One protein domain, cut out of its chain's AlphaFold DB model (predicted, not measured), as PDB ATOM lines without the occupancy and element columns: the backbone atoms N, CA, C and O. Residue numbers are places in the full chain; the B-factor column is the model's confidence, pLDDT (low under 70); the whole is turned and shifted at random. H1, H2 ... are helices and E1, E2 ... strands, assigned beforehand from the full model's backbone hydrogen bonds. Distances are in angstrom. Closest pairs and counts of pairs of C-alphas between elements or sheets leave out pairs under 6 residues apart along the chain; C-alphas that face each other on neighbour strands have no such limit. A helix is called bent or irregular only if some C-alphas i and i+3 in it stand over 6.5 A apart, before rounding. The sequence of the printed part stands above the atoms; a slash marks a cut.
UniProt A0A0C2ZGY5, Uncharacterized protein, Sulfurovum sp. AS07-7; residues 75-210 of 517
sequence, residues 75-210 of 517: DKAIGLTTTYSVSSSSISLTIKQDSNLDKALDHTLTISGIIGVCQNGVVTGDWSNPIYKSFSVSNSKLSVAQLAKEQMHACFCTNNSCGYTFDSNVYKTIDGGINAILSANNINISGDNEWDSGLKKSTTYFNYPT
ATOM      1  N   ASP A  75      -8.998 -23.039  16.523       66.50
ATOM      2  CA  ASP A  75      -9.146 -21.669  17.004       66.50
ATOM      3  C   ASP A  75      -7.858 -21.301  17.740       66.50
ATOM      4  O   ASP A  75      -7.515 -21.905  18.756       66.50
ATOM      5  N   LYS A  76      -7.143 -20.294  17.246       72.94
ATOM      6  CA  LYS A  76      -5.969 -19.742  17.920       72.94
ATOM      7  C   LYS A  76      -6.409 -18.737  18.982       72.94
ATOM      8  O   LYS A  76      -6.960 -17.689  18.649       72.94
ATOM      9  N   ALA A  77      -6.127 -19.013  20.254       80.75
ATOM     10  CA  ALA A  77      -6.381 -18.072  21.351       80.75
ATOM     11  C   ALA A  77      -5.185 -17.977  22.314       80.75
ATOM     12  O   ALA A  77      -4.237 -18.762  22.239       80.75
ATOM     13  N   ILE A  78      -5.191 -16.958  23.179       86.44
ATOM     14  CA  ILE A  78      -4.101 -16.701  24.130       86.44
ATOM     15  C   ILE A  78      -4.171 -17.741  25.249       86.44
ATOM     16  O   ILE A  78      -4.912 -17.570  26.212       86.44
ATOM     17  N   GLY A  79      -3.375 -18.799  25.113       87.19
ATOM     18  CA  GLY A  79      -3.305 -19.883  26.087       87.19
ATOM     19  C   GLY A  79      -2.298 -19.644  27.210       87.19
ATOM     20  O   GLY A  79      -2.452 -20.181  28.303       87.19
ATOM     21  N   LEU A  80      -1.279 -18.804  26.992       92.81
ATOM     22  CA  LEU A  80      -0.321 -18.440  28.035       92.81
ATOM     23  C   LEU A  80       0.250 -17.027  27.848       92.81
ATOM     24  O   LEU A  80       0.485 -16.558  26.736       92.81
ATOM     25  N   THR A  81       0.529 -16.341  28.957       94.44
ATOM     26  CA  THR A  81       1.313 -15.098  28.965       94.44
ATOM     27  C   THR A  81       2.348 -15.101  30.081       94.44
ATOM     28  O   THR A  81       1.984 -15.311  31.240       94.44
ATOM     29  N   THR A  82       3.599 -14.784  29.760       93.94
ATOM     30  CA  THR A  82       4.675 -14.531  30.729       93.94
ATOM     31  C   THR A  82       4.927 -13.026  30.837       93.94
ATOM     32  O   THR A  82       4.996 -12.330  29.828       93.94
ATOM     33  N   THR A  83       5.068 -12.502  32.054       95.38
ATOM     34  CA  THR A  83       5.365 -11.083  32.318       95.38
ATOM     35  C   THR A  83       6.571 -10.972  33.245       95.38
ATOM     36  O   THR A  83       6.589 -11.573  34.322       95.38
ATOM     37  N   TYR A  84       7.568 -10.185  32.839       92.69
ATOM     38  CA  TYR A  84       8.894 -10.141  33.454       92.69
ATOM     39  C   TYR A  84       9.153  -8.813  34.179       92.69
ATOM     40  O   TYR A  84       9.539  -7.807  33.580       92.69
ATOM     41  N   SER A  85       9.013  -8.821  35.506       91.25
ATOM     42  CA  SER A  85       9.429  -7.705  36.363       91.25
ATOM     43  C   SER A  85      10.916  -7.832  36.695       91.25
ATOM     44  O   SER A  85      11.332  -8.787  37.347       91.25
ATOM     45  N   VAL A  86      11.736  -6.878  36.248       87.19
ATOM     46  CA  VAL A  86      13.204  -6.930  36.379       87.19
ATOM     47  C   VAL A  86      13.680  -5.891  37.391       87.19
ATOM     48  O   VAL A  86      13.435  -4.700  37.202       87.19
ATOM     49  N   SER A  87      14.386  -6.337  38.430       84.31
ATOM     50  CA  SER A  87      15.099  -5.486  39.394       84.31
ATOM     51  C   SER A  87      16.617  -5.540  39.162       84.31
ATOM     52  O   SER A  87      17.092  -6.276  38.300       84.31
ATOM     53  N   SER A  88      17.399  -4.794  39.946       75.81
ATOM     54  CA  SER A  88      18.870  -4.826  39.895       75.81
ATOM     55  C   SER A  88      19.504  -6.104  40.470       75.81
ATOM     56  O   SER A  88      20.687  -6.348  40.249       75.81
ATOM     57  N   SER A  89      18.757  -6.924  41.218       77.44
ATOM     58  CA  SER A  89      19.282  -8.125  41.893       77.44
ATOM     59  C   SER A  89      18.599  -9.430  41.481       77.44
ATOM     60  O   SER A  89      19.167 -10.503  41.688       77.44
ATOM     61  N   SER A  90      17.392  -9.354  40.913       86.31
ATOM     62  CA  SER A  90      16.584 -10.518  40.539       86.31
ATOM     63  C   SER A  90      15.482 -10.192  39.526       86.31
ATOM     64  O   SER A  90      15.053  -9.042  39.376       86.31
ATOM     65  N   ILE A  91      14.978 -11.231  38.869       90.12
ATOM     66  CA  ILE A  91      13.773 -11.200  38.036       90.12
ATOM     67  C   ILE A  91      12.608 -11.791  38.847       90.12
ATOM     68  O   ILE A  91      12.787 -12.717  39.640       90.12
ATOM     69  N   SER A  92      11.403 -11.263  38.651       92.62
ATOM     70  CA  SER A  92      10.152 -11.908  39.052       92.62
ATOM     71  C   SER A  92       9.309 -12.174  37.812       92.62
ATOM     72  O   SER A  92       9.051 -11.267  37.017       92.62
ATOM     73  N   LEU A  93       8.919 -13.431  37.646       95.00
ATOM     74  CA  LEU A  93       8.151 -13.946  36.525       95.00
ATOM     75  C   LEU A  93       6.718 -14.214  36.986       95.00
ATOM     76  O   LEU A  93       6.511 -14.994  37.914       95.00
ATOM     77  N   THR A  94       5.741 -13.615  36.314       97.19
ATOM     78  CA  THR A  94       4.328 -13.986  36.457       97.19
ATOM     79  C   THR A  94       3.890 -14.687  35.185       97.19
ATOM     80  O   THR A  94       3.969 -14.107  34.106       97.19
ATOM     81  N   ILE A  95       3.416 -15.921  35.312       96.19
ATOM     82  CA  ILE A  95       2.848 -16.713  34.226       96.19
ATOM     83  C   ILE A  95       1.347 -16.795  34.459       96.19
ATOM     84  O   ILE A  95       0.914 -17.171  35.548       96.19
ATOM     85  N   LYS A  96       0.557 -16.467  33.442       96.38
ATOM     86  CA  LYS A  96      -0.864 -16.819  33.378       96.38
ATOM     87  C   LYS A  96      -1.056 -17.866  32.300       96.38
ATOM     88  O   LYS A  96      -0.443 -17.741  31.243       96.38
ATOM     89  N   GLN A  97      -1.883 -18.862  32.566       94.12
ATOM     90  CA  GLN A  97      -2.127 -19.982  31.669       94.12
ATOM     91  C   GLN A  97      -3.625 -20.288  31.651       94.12
ATOM     92  O   GLN A  97      -4.276 -20.229  32.688       94.12
ATOM     93  N   ASP A  98      -4.144 -20.634  30.484       89.94
ATOM     94  CA  ASP A  98      -5.350 -21.430  30.331       89.94
ATOM     95  C   ASP A  98      -4.966 -22.904  30.537       89.94
ATOM     96  O   ASP A  98      -4.127 -23.458  29.821       89.94
ATOM     97  N   SER A  99      -5.513 -23.526  31.576       87.12
ATOM     98  CA  SER A  99      -5.181 -24.901  31.961       87.12
ATOM     99  C   SER A  99      -6.344 -25.887  31.870       87.12
ATOM    100  O   SER A  99      -6.146 -27.073  32.140       87.12
ATOM    101  N   ASN A 100      -7.530 -25.431  31.461       86.69
ATOM    102  CA  ASN A 100      -8.684 -26.280  31.139       86.69
ATOM    103  C   ASN A 100      -9.034 -26.274  29.634       86.69
ATOM    104  O   ASN A 100      -9.860 -27.077  29.206       86.69
ATOM    105  N   LEU A 101      -8.364 -25.422  28.851       80.56
ATOM    106  CA  LEU A 101      -8.541 -25.165  27.424       80.56
ATOM    107  C   LEU A 101      -9.913 -24.556  27.062       80.56
ATOM    108  O   LEU A 101     -10.454 -24.838  25.992       80.56
ATOM    109  N   ASP A 102     -10.459 -23.680  27.918       85.62
ATOM    110  CA  ASP A 102     -11.728 -22.965  27.672       85.62
ATOM    111  C   ASP A 102     -11.591 -21.585  26.983       85.62
ATOM    112  O   ASP A 102     -12.600 -20.964  26.638       85.62
ATOM    113  N   LYS A 103     -10.350 -21.157  26.692       86.56
ATOM    114  CA  LYS A 103      -9.923 -19.852  26.138       86.56
ATOM    115  C   LYS A 103      -9.860 -18.707  27.160       86.56
ATOM    116  O   LYS A 103      -9.618 -17.562  26.762       86.56
ATOM    117  N   ALA A 104     -10.002 -18.979  28.459       89.88
ATOM    118  CA  ALA A 104      -9.711 -18.041  29.540       89.88
ATOM    119  C   ALA A 104      -8.454 -18.442  30.337       89.88
ATOM    120  O   ALA A 104      -8.193 -19.603  30.626       89.88
ATOM    121  N   LEU A 105      -7.668 -17.443  30.751       91.69
ATOM    122  CA  LEU A 105      -6.472 -17.654  31.573       91.69
ATOM    123  C   LEU A 105      -6.868 -17.909  33.046       91.69
ATOM    124  O   LEU A 105      -6.876 -16.974  33.853       91.69
ATOM    125  N   ASP A 106      -7.221 -19.155  33.375       93.75
ATOM    126  CA  ASP A 106      -7.718 -19.590  34.695       93.75
ATOM    127  C   ASP A 106      -6.619 -19.749  35.764       93.75
ATOM    128  O   ASP A 106      -6.868 -19.586  36.960       93.75
ATOM    129  N   HIS A 107      -5.391 -20.059  35.344       95.06
ATOM    130  CA  HIS A 107      -4.270 -20.394  36.218       95.06
ATOM    131  C   HIS A 107      -3.224 -19.275  36.267       95.06
ATOM    132  O   HIS A 107      -2.996 -18.546  35.299       95.06
ATOM    133  N   THR A 108      -2.567 -19.106  37.416       97.00
ATOM    134  CA  THR A 108      -1.487 -18.125  37.602       97.00
ATOM    135  C   THR A 108      -0.383 -18.694  38.491       97.00
ATOM    136  O   THR A 108      -0.628 -19.088  39.629       97.00
ATOM    137  N   LEU A 109       0.850 -18.676  37.983       96.50
ATOM    138  CA  LEU A 109       2.069 -19.072  38.684       96.50
ATOM    139  C   LEU A 109       3.027 -17.877  38.752       96.50
ATOM    140  O   LEU A 109       3.454 -17.362  37.720       96.50
ATOM    141  N   THR A 110       3.407 -17.466  39.961       96.75
ATOM    142  CA  THR A 110       4.383 -16.387  40.180       96.75
ATOM    143  C   THR A 110       5.661 -16.946  40.791       96.75
ATOM    144  O   THR A 110       5.619 -17.630  41.814       96.75
ATOM    145  N   ILE A 111       6.805 -16.627  40.189       95.38
ATOM    146  CA  ILE A 111       8.135 -17.022  40.653       95.38
ATOM    147  C   ILE A 111       8.978 -15.759  40.845       95.38
ATOM    148  O   ILE A 111       9.439 -15.147  39.881       95.38
ATOM    149  N   SER A 112       9.187 -15.374  42.101       93.06
ATOM    150  CA  SER A 112       9.997 -14.211  42.482       93.06
ATOM    151  C   SER A 112      11.425 -14.607  42.863       93.06
ATOM    152  O   SER A 112      11.677 -15.742  43.274       93.06
ATOM    153  N   GLY A 113      12.359 -13.656  42.783       90.62
ATOM    154  CA  GLY A 113      13.738 -13.859  43.240       90.62
ATOM    155  C   GLY A 113      14.566 -14.768  42.327       90.62
ATOM    156  O   GLY A 113      15.422 -15.502  42.814       90.62
ATOM    157  N   ILE A 114      14.296 -14.749  41.017       91.50
ATOM    158  CA  ILE A 114      15.072 -15.474  40.006       91.50
ATOM    159  C   ILE A 114      16.425 -14.775  39.831       91.50
ATOM    160  O   ILE A 114      16.482 -13.601  39.457       91.50
ATOM    161  N   ILE A 115      17.506 -15.506  40.093       88.06
ATOM    162  CA  ILE A 115      18.901 -15.049  39.968       88.06
ATOM    163  C   ILE A 115      19.623 -15.667  38.766       88.06
ATOM    164  O   ILE A 115      20.629 -15.122  38.312       88.06
ATOM    165  N   GLY A 116      19.101 -16.774  38.232       85.06
ATOM    166  CA  GLY A 116      19.611 -17.460  37.048       85.06
ATOM    167  C   GLY A 116      18.527 -18.273  36.341       85.06
ATOM    168  O   GLY A 116      17.447 -18.504  36.885       85.06
ATOM    169  N   VAL A 117      18.815 -18.708  35.119       84.81
ATOM    170  CA  VAL A 117      17.868 -19.343  34.190       84.81
ATOM    171  C   VAL A 117      18.499 -20.585  33.576       84.81
ATOM    172  O   VAL A 117      19.688 -20.580  33.281       84.81
ATOM    173  N   CYS A 118      17.708 -21.638  33.380       79.88
ATOM    174  CA  CYS A 118      18.108 -22.921  32.801       79.88
ATOM    175  C   CYS A 118      17.139 -23.295  31.667       79.88
ATOM    176  O   CYS A 118      15.992 -22.856  31.661       79.88
ATOM    177  N   GLN A 119      17.544 -24.157  30.733       79.44
ATOM    178  CA  GLN A 119      16.670 -24.599  29.632       79.44
ATOM    179  C   GLN A 119      15.404 -25.326  30.109       79.44
ATOM    180  O   GLN A 119      14.390 -25.300  29.420       79.44
ATOM    181  N   ASN A 120      15.449 -25.957  31.285       78.56
ATOM    182  CA  ASN A 120      14.321 -26.653  31.900       78.56
ATOM    183  C   ASN A 120      13.770 -25.955  33.159       78.56
ATOM    184  O   ASN A 120      12.997 -26.573  33.888       78.56
ATOM    185  N   GLY A 121      14.152 -24.703  33.459       86.69
ATOM    186  CA  GLY A 121      13.716 -24.046  34.696       86.69
ATOM    187  C   GLY A 121      14.457 -22.767  35.086       86.69
ATOM    188  O   GLY A 121      15.019 -22.055  34.259       86.69
ATOM    189  N   VAL A 122      14.461 -22.466  36.383       92.06
ATOM    190  CA  VAL A 122      15.035 -21.244  36.964       92.06
ATOM    191  C   VAL A 122      15.795 -21.521  38.263       92.06
ATOM    192  O   VAL A 122      15.560 -22.511  38.956       92.06
ATOM    193  N   VAL A 123      16.706 -20.614  38.610       92.06
ATOM    194  CA  VAL A 123      17.465 -20.611  39.866       92.06
ATOM    195  C   VAL A 123      16.983 -19.444  40.719       92.06
ATOM    196  O   VAL A 123      16.931 -18.307  40.249       92.06
ATOM    197  N   THR A 124      16.629 -19.718  41.973       92.06
ATOM    198  CA  THR A 124      16.097 -18.729  42.930       92.06
ATOM    199  C   THR A 124      16.889 -18.732  44.238       92.06
ATOM    200  O   THR A 124      17.570 -19.709  44.532       92.06
ATOM    201  N   GLY A 125      16.786 -17.666  45.036       84.88
ATOM    202  CA  GLY A 125      17.525 -17.529  46.299       84.88
ATOM    203  C   GLY A 125      18.764 -16.650  46.135       84.88
ATOM    204  O   GLY A 125      18.669 -15.573  45.549       84.88
ATOM    205  N   ASP A 126      19.911 -17.103  46.638       78.12
ATOM    206  CA  ASP A 126      21.211 -16.443  46.465       78.12
ATOM    207  C   ASP A 126      22.251 -17.395  45.838       78.12
ATOM    208  O   ASP A 126      22.006 -18.591  45.686       78.12
ATOM    209  N   TRP A 127      23.407 -16.869  45.421       73.19
ATOM    210  CA  TRP A 127      24.449 -17.667  44.753       73.19
ATOM    211  C   TRP A 127      25.292 -18.542  45.692       73.19
ATOM    212  O   TRP A 127      25.989 -19.434  45.210       73.19
ATOM    213  N   SER A 128      25.222 -18.323  47.006       79.00
ATOM    214  CA  SER A 128      25.862 -19.169  48.021       79.00
ATOM    215  C   SER A 128      24.992 -20.382  48.372       79.00
ATOM    216  O   SER A 128      25.520 -21.422  48.759       79.00
ATOM    217  N   ASN A 129      23.668 -20.263  48.215       84.12
ATOM    218  CA  ASN A 129      22.675 -21.310  48.448       84.12
ATOM    219  C   ASN A 129      21.575 -21.313  47.351       84.12
ATOM    220  O   ASN A 129      20.425 -20.942  47.616       84.12
ATOM    221  N   PRO A 130      21.910 -21.693  46.100       88.38
ATOM    222  CA  PRO A 130      20.989 -21.612  44.966       88.38
ATOM    223  C   PRO A 130      19.903 -22.699  45.002       88.38
ATOM    224  O   PRO A 130      20.188 -23.895  45.004       88.38
ATOM    225  N   ILE A 131      18.637 -22.278  44.942       93.81
ATOM    226  CA  ILE A 131      17.464 -23.159  44.892       93.81
ATOM    227  C   ILE A 131      17.038 -23.352  43.433       93.81
ATOM    228  O   ILE A 131      16.397 -22.480  42.830       93.81
ATOM    229  N   TYR A 132      17.386 -24.514  42.885       91.06
ATOM    230  CA  TYR A 132      17.063 -24.951  41.528       91.06
ATOM    231  C   TYR A 132      15.614 -25.432  41.407       91.06
ATOM    232  O   TYR A 132      15.164 -26.269  42.189       91.06
ATOM    233  N   LYS A 133      14.880 -24.915  40.419       93.69
ATOM    234  CA  LYS A 133      13.466 -25.228  40.182       93.69
ATOM    235  C   LYS A 133      13.227 -25.516  38.704       93.69
ATOM    236  O   LYS A 133      13.333 -24.596  37.894       93.69
ATOM    237  N   SER A 134      12.892 -26.753  38.348       91.75
ATOM    238  CA  SER A 134      12.458 -27.076  36.988       91.75
ATOM    239  C   SER A 134      11.010 -26.653  36.769       91.75
ATOM    240  O   SER A 134      10.214 -26.647  37.711       91.75
ATOM    241  N   PHE A 135      10.643 -26.354  35.527       88.75
ATOM    242  CA  PHE A 135       9.235 -26.335  35.140       88.75
ATOM    243  C   PHE A 135       8.668 -27.763  35.186       88.75
ATOM    244  O   PHE A 135       9.395 -28.742  35.010       88.75
ATOM    245  N   SER A 136       7.376 -27.880  35.478       88.94
ATOM    246  CA  SER A 136       6.650 -29.150  35.552       88.94
ATOM    247  C   SER A 136       5.171 -28.909  35.251       88.94
ATOM    248  O   SER A 136       4.673 -27.809  35.486       88.94
ATOM    249  N   VAL A 137       4.445 -29.912  34.770       86.31
ATOM    250  CA  VAL A 137       2.991 -29.839  34.557       86.31
ATOM    251  C   VAL A 137       2.320 -30.898  35.424       86.31
ATOM    252  O   VAL A 137       2.794 -32.024  35.523       86.31
ATOM    253  N   SER A 138       1.223 -30.528  36.082       85.38
ATOM    254  CA  SER A 138       0.396 -31.453  36.856       85.38
ATOM    255  C   SER A 138      -1.067 -31.069  36.685       85.38
ATOM    256  O   SER A 138      -1.420 -29.906  36.872       85.38
ATOM    257  N   ASN A 139      -1.912 -32.024  36.284       83.31
ATOM    258  CA  ASN A 139      -3.321 -31.787  35.938       83.31
ATOM    259  C   ASN A 139      -3.488 -30.597  34.965       83.31
ATOM    260  O   ASN A 139      -4.221 -29.651  35.252       83.31
ATOM    261  N   SER A 140      -2.715 -30.606  33.871       80.62
ATOM    262  CA  SER A 140      -2.621 -29.549  32.841       80.62
ATOM    263  C   SER A 140      -2.167 -28.155  33.317       80.62
ATOM    264  O   SER A 140      -2.019 -27.244  32.501       80.62
ATOM    265  N   LYS A 141      -1.880 -27.969  34.611       90.19
ATOM    266  CA  LYS A 141      -1.417 -26.702  35.198       90.19
ATOM    267  C   LYS A 141       0.109 -26.662  35.273       90.19
ATOM    268  O   LYS A 141       0.740 -27.545  35.862       90.19
ATOM    269  N   LEU A 142       0.705 -25.607  34.719       92.31
ATOM    270  CA  LEU A 142       2.133 -25.322  34.843       92.31
ATOM    271  C   LEU A 142       2.501 -25.032  36.305       92.31
ATOM    272  O   LEU A 142       1.848 -24.262  37.010       92.31
ATOM    273  N   SER A 143       3.590 -25.631  36.756       94.38
ATOM    274  CA  SER A 143       4.103 -25.583  38.121       94.38
ATOM    275  C   SER A 143       5.635 -25.564  38.100       94.38
ATOM    276  O   SER A 143       6.258 -25.584  37.034       94.38
ATOM    277  N   VAL A 144       6.256 -25.530  39.279       93.88
ATOM    278  CA  VAL A 144       7.698 -25.756  39.420       93.88
ATOM    279  C   VAL A 144       7.995 -26.794  40.491       93.88
ATOM    280  O   VAL A 144       7.419 -26.753  41.578       93.88
ATOM    281  N   ALA A 145       8.928 -27.695  40.190       91.94
ATOM    282  CA  ALA A 145       9.450 -28.693  41.117       91.94
ATOM    283  C   ALA A 145      10.893 -28.335  41.496       91.94
ATOM    284  O   ALA A 145      11.671 -27.908  40.647       91.94
ATOM    285  N   GLN A 146      11.267 -28.496  42.767       93.50
ATOM    286  CA  GLN A 146      12.664 -28.339  43.180       93.50
ATOM    287  C   GLN A 146      13.454 -29.599  42.805       93.50
ATOM    288  O   GLN A 146      13.039 -30.700  43.158       93.50
ATOM    289  N   LEU A 147      14.588 -29.428  42.123       86.75
ATOM    290  CA  LEU A 147      15.473 -30.518  41.690       86.75
ATOM    291  C   LEU A 147      16.891 -30.356  42.252       86.75
ATOM    292  O   LEU A 147      17.261 -29.293  42.758       86.75
ATOM    293  N   ALA A 148      17.699 -31.410  42.130       84.12
ATOM    294  CA  ALA A 148      19.145 -31.310  42.299       84.12
ATOM    295  C   ALA A 148      19.777 -30.538  41.125       84.12
ATOM    296  O   ALA A 148      19.256 -30.534  40.006       84.12
ATOM    297  N   LYS A 149      20.927 -29.899  41.364       81.12
ATOM    298  CA  LYS A 149      21.647 -29.081  40.369       81.12
ATOM    299  C   LYS A 149      21.997 -29.880  39.110       81.12
ATOM    300  O   LYS A 149      21.961 -29.356  38.002       81.12
ATOM    301  N   GLU A 150      22.306 -31.154  39.300       82.62
ATOM    302  CA  GLU A 150      22.737 -32.127  38.298       82.62
ATOM    303  C   GLU A 150      21.613 -32.486  37.308       82.62
ATOM    304  O   GLU A 150      21.882 -33.033  36.243       82.62
ATOM    305  N   GLN A 151      20.360 -32.150  37.639       72.75
ATOM    306  CA  GLN A 151      19.165 -32.371  36.817       72.75
ATOM    307  C   GLN A 151      18.729 -31.099  36.057       72.75
ATOM    308  O   GLN A 151      17.668 -31.073  35.430       72.75
ATOM    309  N   MET A 152      19.514 -30.018  36.131       74.50
ATOM    310  CA  MET A 152      19.202 -28.727  35.514       74.50
ATOM    311  C   MET A 152      20.096 -28.474  34.298       74.50
ATOM    312  O   MET A 152      21.319 -28.568  34.372       74.50
ATOM    313  N   HIS A 153      19.492 -28.134  33.161       74.69
ATOM    314  CA  HIS A 153      20.192 -28.088  31.877       74.69
ATOM    315  C   HIS A 153      20.607 -26.664  31.487       74.69
ATOM    316  O   HIS A 153      19.788 -25.743  31.484       74.69
ATOM    317  N   ALA A 154      21.886 -26.500  31.126       76.12
ATOM    318  CA  ALA A 154      22.476 -25.273  30.574       76.12
ATOM    319  C   ALA A 154      22.128 -23.978  31.347       76.12
ATOM    320  O   ALA A 154      21.752 -22.964  30.757       76.12
ATOM    321  N   CYS A 155      22.246 -24.015  32.677       77.25
ATOM    322  CA  CYS A 155      21.969 -22.859  33.528       77.25
ATOM    323  C   CYS A 155      22.986 -21.720  33.350       77.25
ATOM    324  O   CYS A 155      24.195 -21.954  33.369       77.25
ATOM    325  N   PHE A 156      22.501 -20.478  33.297       81.50
ATOM    326  CA  PHE A 156      23.306 -19.257  33.324       81.50
ATOM    327  C   PHE A 156      22.773 -18.235  34.340       81.50
ATOM    328  O   PHE A 156      21.630 -18.296  34.793       81.50
ATOM    329  N   CYS A 157      23.636 -17.302  34.737       81.00
ATOM    330  CA  CYS A 157      23.327 -16.261  35.714       81.00
ATOM    331  C   CYS A 157      22.664 -15.043  35.055       81.00
ATOM    332  O   CYS A 157      23.063 -14.652  33.962       81.00
ATOM    333  N   THR A 158      21.691 -14.423  35.729       75.88
ATOM    334  CA  THR A 158      20.889 -13.310  35.187       75.88
ATOM    335  C   THR A 158      20.786 -12.101  36.125       75.88
ATOM    336  O   THR A 158      19.854 -11.310  35.991       75.88
ATOM    337  N   ASN A 159      21.707 -11.944  37.084       70.31
ATOM    338  CA  ASN A 159      21.743 -10.796  37.996       70.31
ATOM    339  C   ASN A 159      23.085 -10.038  37.991       70.31
ATOM    340  O   ASN A 159      24.091 -10.493  37.438       70.31
ATOM    341  N   ASN A 160      23.101  -8.868  38.644       65.06
ATOM    342  CA  ASN A 160      24.264  -7.976  38.692       65.06
ATOM    343  C   ASN A 160      25.532  -8.619  39.282       65.06
ATOM    344  O   ASN A 160      26.626  -8.171  38.948       65.06
ATOM    345  N   SER A 161      25.427  -9.678  40.098       67.06
ATOM    346  CA  SER A 161      26.591 -10.425  40.611       67.06
ATOM    347  C   SER A 161      27.458 -11.027  39.498       67.06
ATOM    348  O   SER A 161      28.634 -11.292  39.721       67.06
ATOM    349  N   CYS A 162      26.892 -11.208  38.302       69.44
ATOM    350  CA  CYS A 162      27.570 -11.721  37.113       69.44
ATOM    351  C   CYS A 162      27.664 -10.674  35.987       69.44
ATOM    352  O   CYS A 162      27.934 -11.030  34.842       69.44
ATOM    353  N   GLY A 163      27.373  -9.397  36.277       64.88
ATOM    354  CA  GLY A 163      27.336  -8.313  35.284       64.88
ATOM    355  C   GLY A 163      26.238  -8.447  34.217       64.88
ATOM    356  O   GLY A 163      26.301  -7.774  33.189       64.88
ATOM    357  N   TYR A 164      25.253  -9.327  34.422       68.50
ATOM    358  CA  TYR A 164      24.292  -9.705  33.389       68.50
ATOM    359  C   TYR A 164      23.100  -8.736  33.315       68.50
ATOM    360  O   TYR A 164      22.548  -8.339  34.339       68.50
ATOM    361  N   THR A 165      22.666  -8.390  32.100       70.31
ATOM    362  CA  THR A 165      21.495  -7.530  31.836       70.31
ATOM    363  C   THR A 165      20.363  -8.352  31.224       70.31
ATOM    364  O   THR A 165      20.614  -9.143  30.322       70.31
ATOM    365  N   PHE A 166      19.117  -8.156  31.671       75.00
ATOM    366  CA  PHE A 166      17.950  -8.827  31.080       75.00
ATOM    367  C   PHE A 166      17.836  -8.515  29.579       75.00
ATOM    368  O   PHE A 166      17.624  -7.363  29.197       75.00
ATOM    369  N   ASP A 167      17.961  -9.546  28.748       77.44
ATOM    370  CA  ASP A 167      18.041  -9.445  27.293       77.44
ATOM    371  C   ASP A 167      17.059 -10.413  26.599       77.44
ATOM    372  O   ASP A 167      16.150 -10.968  27.223       77.44
ATOM    373  N   SER A 168      17.233 -10.632  25.290       72.44
ATOM    374  CA  SER A 168      16.372 -11.562  24.553       72.44
ATOM    375  C   SER A 168      16.671 -13.048  24.772       72.44
ATOM    376  O   SER A 168      15.847 -13.875  24.401       72.44
ATOM    377  N   ASN A 169      17.820 -13.407  25.344       72.06
ATOM    378  CA  ASN A 169      18.189 -14.793  25.629       72.06
ATOM    379  C   ASN A 169      17.541 -15.277  26.934       72.06
ATOM    380  O   ASN A 169      17.147 -16.440  27.021       72.06
ATOM    381  N   VAL A 170      17.355 -14.380  27.911       77.25
ATOM    382  CA  VAL A 170      16.640 -14.671  29.167       77.25
ATOM    383  C   VAL A 170      15.204 -15.124  28.906       77.25
ATOM    384  O   VAL A 170      14.862 -16.256  29.254       77.25
ATOM    385  N   TYR A 171      14.374 -14.283  28.271       78.38
ATOM    386  CA  TYR A 171      12.964 -14.636  28.062       78.38
ATOM    387  C   TYR A 171      12.821 -15.833  27.114       78.38
ATOM    388  O   TYR A 171      12.095 -16.763  27.434       78.38
ATOM    389  N   LYS A 172      13.610 -15.918  26.031       78.94
ATOM    390  CA  LYS A 172      13.565 -17.072  25.109       78.94
ATOM    391  C   LYS A 172      13.931 -18.398  25.773       78.94
ATOM    392  O   LYS A 172      13.412 -19.427  25.355       78.94
ATOM    393  N   THR A 173      14.807 -18.392  26.781       77.88
ATOM    394  CA  THR A 173      15.153 -19.616  27.519       77.88
ATOM    395  C   THR A 173      14.036 -20.009  28.489       77.88
ATOM    396  O   THR A 173      13.679 -21.181  28.548       77.88
ATOM    397  N   ILE A 174      13.440 -19.041  29.197       81.69
ATOM    398  CA  ILE A 174      12.293 -19.277  30.091       81.69
ATOM    399  C   ILE A 174      11.062 -19.722  29.289       81.69
ATOM    400  O   ILE A 174      10.558 -20.818  29.519       81.69
ATOM    401  N   ASP A 175      10.615 -18.923  28.318       80.88
ATOM    402  CA  ASP A 175       9.458 -19.231  27.469       80.88
ATOM    403  C   ASP A 175       9.695 -20.530  26.675       80.88
ATOM    404  O   ASP A 175       8.786 -21.338  26.516       80.88
ATOM    405  N   GLY A 176      10.928 -20.780  26.216       74.62
ATOM    406  CA  GLY A 176      11.310 -22.026  25.549       74.62
ATOM    407  C   GLY A 176      11.179 -23.257  26.450       74.62
ATOM    408  O   GLY A 176      10.594 -24.252  26.028       74.62
ATOM    409  N   GLY A 177      11.661 -23.182  27.695       76.19
ATOM    410  CA  GLY A 177      11.534 -24.265  28.676       76.19
ATOM    411  C   GLY A 177      10.093 -24.516  29.127       76.19
ATOM    412  O   GLY A 177       9.694 -25.667  29.302       76.19
ATOM    413  N   ILE A 178       9.295 -23.452  29.258       81.75
ATOM    414  CA  ILE A 178       7.852 -23.526  29.533       81.75
ATOM    415  C   ILE A 178       7.126 -24.226  28.380       81.75
ATOM    416  O   ILE A 178       6.386 -25.183  28.602       81.75
ATOM    417  N   ASN A 179       7.370 -23.796  27.143       78.94
ATOM    418  CA  ASN A 179       6.719 -24.373  25.969       78.94
ATOM    419  C   ASN A 179       7.121 -25.841  25.765       78.94
ATOM    420  O   ASN A 179       6.262 -26.671  25.487       78.94
ATOM    421  N   ALA A 180       8.392 -26.188  25.998       73.31
ATOM    422  CA  ALA A 180       8.864 -27.568  25.929       73.31
ATOM    423  C   ALA A 180       8.138 -28.498  26.919       73.31
ATOM    424  O   ALA A 180       7.714 -29.581  26.520       73.31
ATOM    425  N   ILE A 181       7.946 -28.093  28.185       75.88
ATOM    426  CA  ILE A 181       7.244 -28.949  29.159       75.88
ATOM    427  C   ILE A 181       5.730 -29.011  28.908       75.88
ATOM    428  O   ILE A 181       5.128 -30.056  29.140       75.88
ATOM    429  N   LEU A 182       5.115 -27.938  28.398       75.12
ATOM    430  CA  LEU A 182       3.695 -27.922  28.031       75.12
ATOM    431  C   LEU A 182       3.416 -28.843  26.832       75.12
ATOM    432  O   LEU A 182       2.530 -29.692  26.915       75.12
ATOM    433  N   SER A 183       4.209 -28.756  25.760       73.19
ATOM    434  CA  SER A 183       4.074 -29.659  24.609       73.19
ATOM    435  C   SER A 183       4.408 -31.113  24.962       73.19
ATOM    436  O   SER A 183       3.711 -32.013  24.507       73.19
ATOM    437  N   ALA A 184       5.372 -31.361  25.858       67.88
ATOM    438  CA  ALA A 184       5.632 -32.698  26.412       67.88
ATOM    439  C   ALA A 184       4.508 -33.236  27.331       67.88
ATOM    440  O   ALA A 184       4.588 -34.369  27.796       67.88
ATOM    441  N   ASN A 185       3.474 -32.432  27.608       68.81
ATOM    442  CA  ASN A 185       2.252 -32.816  28.320       68.81
ATOM    443  C   ASN A 185       0.999 -32.601  27.440       68.81
ATOM    444  O   ASN A 185      -0.083 -32.314  27.949       68.81
ATOM    445  N   ASN A 186       1.149 -32.744  26.117       68.19
ATOM    446  CA  ASN A 186       0.081 -32.717  25.108       68.19
ATOM    447  C   ASN A 186      -0.726 -31.403  25.030       68.19
ATOM    448  O   ASN A 186      -1.864 -31.393  24.561       68.19
ATOM    449  N   ILE A 187      -0.146 -30.276  25.459       69.12
ATOM    450  CA  ILE A 187      -0.738 -28.947  25.263       69.12
ATOM    451  C   ILE A 187      -0.239 -28.387  23.924       69.12
ATOM    452  O   ILE A 187       0.948 -28.091  23.756       69.12
ATOM    453  N   ASN A 188      -1.155 -28.257  22.960       70.56
ATOM    454  CA  ASN A 188      -0.847 -27.842  21.590       70.56
ATOM    455  C   ASN A 188      -0.571 -26.334  21.507       70.56
ATOM    456  O   ASN A 188      -1.469 -25.509  21.687       70.56
ATOM    457  N   ILE A 189       0.671 -25.970  21.183       69.56
ATOM    458  CA  ILE A 189       1.131 -24.580  21.075       69.56
ATOM    459  C   ILE A 189       1.217 -24.184  19.599       69.56
ATOM    460  O   ILE A 189       1.851 -24.874  18.810       69.56
ATOM    461  N   SER A 190       0.649 -23.031  19.247       61.69
ATOM    462  CA  SER A 190       0.521 -22.483  17.880       61.69
ATOM    463  C   SER A 190       1.850 -22.059  17.217       61.69
ATOM    464  O   SER A 190       1.863 -21.296  16.252       61.69
ATOM    465  N   GLY A 191       2.997 -22.412  17.806       57.44
ATOM    466  CA  GLY A 191       4.339 -21.943  17.429       57.44
ATOM    467  C   GLY A 191       4.585 -20.429  17.580       57.44
ATOM    468  O   GLY A 191       5.739 -19.984  17.588       57.44
ATOM    469  N   ASP A 192       3.532 -19.619  17.694       57.47
ATOM    470  CA  ASP A 192       3.573 -18.170  17.816       57.47
ATOM    471  C   ASP A 192       3.691 -17.687  19.257       57.47
ATOM    472  O   ASP A 192       2.786 -17.834  20.078       57.47
ATOM    473  N   ASN A 193       4.833 -17.038  19.492       67.31
ATOM    474  CA  ASN A 193       5.174 -16.309  20.698       67.31
ATOM    475  C   ASN A 193       5.445 -14.853  20.306       67.31
ATOM    476  O   ASN A 193       6.409 -14.575  19.587       67.31
ATOM    477  N   GLU A 194       4.606 -13.932  20.770       81.50
ATOM    478  CA  GLU A 194       4.771 -12.491  20.569       81.50
ATOM    479  C   GLU A 194       5.453 -11.861  21.784       81.50
ATOM    480  O   GLU A 194       5.005 -12.070  22.911       81.50
ATOM    481  N   TRP A 195       6.505 -11.066  21.563       84.88
ATOM    482  CA  TRP A 195       7.240 -10.369  22.622       84.88
ATOM    483  C   TRP A 195       7.005  -8.856  22.574       84.88
ATOM    484  O   TRP A 195       7.452  -8.178  21.646       84.88
ATOM    485  N   ASP A 196       6.378  -8.319  23.619       86.88
ATOM    486  CA  ASP A 196       6.287  -6.885  23.882       86.88
ATOM    487  C   ASP A 196       7.476  -6.445  24.753       86.88
ATOM    488  O   ASP A 196       7.616  -6.845  25.914       86.88
ATOM    489  N   SER A 197       8.344  -5.601  24.192       84.06
ATOM    490  CA  SER A 197       9.537  -5.080  24.866       84.06
ATOM    491  C   SER A 197       9.258  -3.948  25.861       84.06
ATOM    492  O   SER A 197      10.072  -3.743  26.764       84.06
ATOM    493  N   GLY A 198       8.135  -3.236  25.728       85.38
ATOM    494  CA  GLY A 198       7.719  -2.168  26.637       85.38
ATOM    495  C   GLY A 198       7.046  -2.717  27.893       85.38
ATOM    496  O   GLY A 198       7.378  -2.305  29.003       85.38
ATOM    497  N   LEU A 199       6.161  -3.702  27.726       86.44
ATOM    498  CA  LEU A 199       5.510  -4.425  28.824       86.44
ATOM    499  C   LEU A 199       6.378  -5.549  29.412       86.44
ATOM    500  O   LEU A 199       6.036  -6.086  30.466       86.44
ATOM    501  N   LYS A 200       7.481  -5.915  28.739       89.25
ATOM    502  CA  LYS A 200       8.304  -7.106  29.027       89.25
ATOM    503  C   LYS A 200       7.432  -8.354  29.170       89.25
ATOM    504  O   LYS A 200       7.462  -9.040  30.196       89.25
ATOM    505  N   LYS A 201       6.610  -8.599  28.153       91.56
ATOM    506  CA  LYS A 201       5.575  -9.633  28.149       91.56
ATOM    507  C   LYS A 201       5.748 -10.539  26.936       91.56
ATOM    508  O   LYS A 201       5.785 -10.033  25.817       91.56
ATOM    509  N   SER A 202       5.752 -11.853  27.145       87.81
ATOM    510  CA  SER A 202       5.524 -12.816  26.068       87.81
ATOM    511  C   SER A 202       4.064 -13.276  26.055       87.81
ATOM    512  O   SER A 202       3.445 -13.478  27.103       87.81
ATOM    513  N   THR A 203       3.498 -13.444  24.864       85.50
ATOM    514  CA  THR A 203       2.154 -13.995  24.629       85.50
ATOM    515  C   THR A 203       2.304 -15.247  23.778       85.50
ATOM    516  O   THR A 203       2.818 -15.161  22.670       85.50
ATOM    517  N   THR A 204       1.899 -16.397  24.313       83.56
ATOM    518  CA  THR A 204       1.948 -17.714  23.666       83.56
ATOM    519  C   THR A 204       0.525 -18.138  23.327       83.56
ATOM    520  O   THR A 204      -0.356 -18.136  24.193       83.56
ATOM    521  N   TYR A 205       0.289 -18.501  22.070       80.56
ATOM    522  CA  TYR A 205      -1.024 -18.954  21.618       80.56
ATOM    523  C   TYR A 205      -1.127 -20.480  21.686       80.56
ATOM    524  O   TYR A 205      -0.202 -21.181  21.271       80.56
ATOM    525  N   PHE A 206      -2.254 -20.994  22.176       79.75
ATOM    526  CA  PHE A 206      -2.580 -22.419  22.084       79.75
ATOM    527  C   PHE A 206      -3.535 -22.662  20.911       79.75
ATOM    528  O   PHE A 206      -4.271 -21.766  20.486       79.75
ATOM    529  N   ASN A 207      -3.491 -23.886  20.394       74.31
ATOM    530  CA  ASN A 207      -4.351 -24.383  19.332       74.31
ATOM    531  C   ASN A 207      -5.529 -25.132  19.965       74.31
ATOM    532  O   ASN A 207      -5.357 -26.228  20.499       74.31
ATOM    533  N   TYR A 208      -6.722 -24.539  19.914       70.88
ATOM    534  CA  TYR A 208      -7.927 -25.106  20.512       70.88
ATOM    535  C   TYR A 208      -8.672 -25.930  19.459       70.88
ATOM    536  O   TYR A 208      -9.063 -25.349  18.443       70.88
ATOM    537  N   PRO A 209      -8.903 -27.242  19.671       59.12
ATOM    538  CA  PRO A 209      -9.657 -28.069  18.733       59.12
ATOM    539  C   PRO A 209     -11.040 -27.474  18.462       59.12
ATOM    540  O   PRO A 209     -11.872 -27.393  19.370       59.12
ATOM    541  N   THR A 210     -11.300 -27.061  17.221       58.88
ATOM    542  CA  THR A 210     -12.653 -26.728  16.772       58.88
ATOM    543  C   THR A 210     -13.172 -27.802  15.823       58.88
ATOM    544  O   THR A 210     -12.409 -28.336  15.017       58.88
TER     545      THR A 210
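This is residues 75 to 210 of the 517 residues of an uncharacterized protein of Sulfurovum sp. AS07-7 (UniProt A0A0C2ZGY5). One sheet of eight strands curls like part of a barrel round a single helix, H1, and stays open between its edge strands E6 and E7. The sheet folds back on itself at E4, with E6 and E5 in one leaf and E3, E2, E1, E8 and E7 in the other. The printed part has 136 residues, with one named helix and eight named strands in the order E1 E2 E3 E4 E5 E6 H1 E7 E8; the class is mostly strand. The sheet's order is E6 E5 E4 E3 E2 E1 E8 E7, antiparallel throughout. The whole is compact, with a radius of gyration of the C-alphas of 14.6 A and spans of 49 by 33 by 21 A.

E1, residues 75 to 86, forms a hairpin with E2, residues 91 to 97; N 83 and O 94 are within hydrogen-bond range at 2.8 A. E3, residues 107 to 118, bends by 115 degrees at residue 115. Its residues 107 to 114 pair with E2, with N 109 and O 95 at 2.9 A, and its residues 114 to 118 pair with E4, residues 121 to 125, with N 123 and O 116 at 2.8 A. E5, residues 130 to 138, follows with N 131 and O 124 at 2.8 A, then E6, residues 141 to 146, with N 143 and O 136 at 2.7 A. E1 to E6 make a meander, each strand the antiparallel neighbour of the one before. E7, residues 189 to 196, and E8, residues 201 to 209, form a hairpin, with N 203 and O 194 at 2.8 A; E8 is the neighbour of E1, with N 204 and O 80 at 2.8 A. This is a folded sheet, one sheet bent back into two leaves that face each other, with E4 as the hinge. H1, residues 168 to 183, is on the sheet; its closest C-alphas to E5 are those of Phe 135 and Ile 178, 6.4 A apart. In H1 every O i to N i+4 pair is within hydrogen-bond range. E6 and E7 are apart.

E1 begins at C-alpha 75, (-9.146, -21.669, 17.004), and is 33.0 A long. E3 is 22.8 A, E5 24.2 A and E8 25.7 A long. H1 runs 21.9 A from C-alpha 168, (16.372, -11.562, 24.553). E8 ends at C-alpha 209, (-9.657, -28.069, 18.733).

The C-alphas farthest apart, those of Ser 128 and Thr 210, are 50.2 A apart. The printed part has no cut. The link from E6 to H1, residues 147 to 167, is long; its residues 156 to 157 pair antiparallel with residues 116 to 117 of E3. Mean pLDDT of the printed part is 82.3; it is under 70 at residues 75, 160 to 164, 184 to 187, 189 to 193 and 209 to 210.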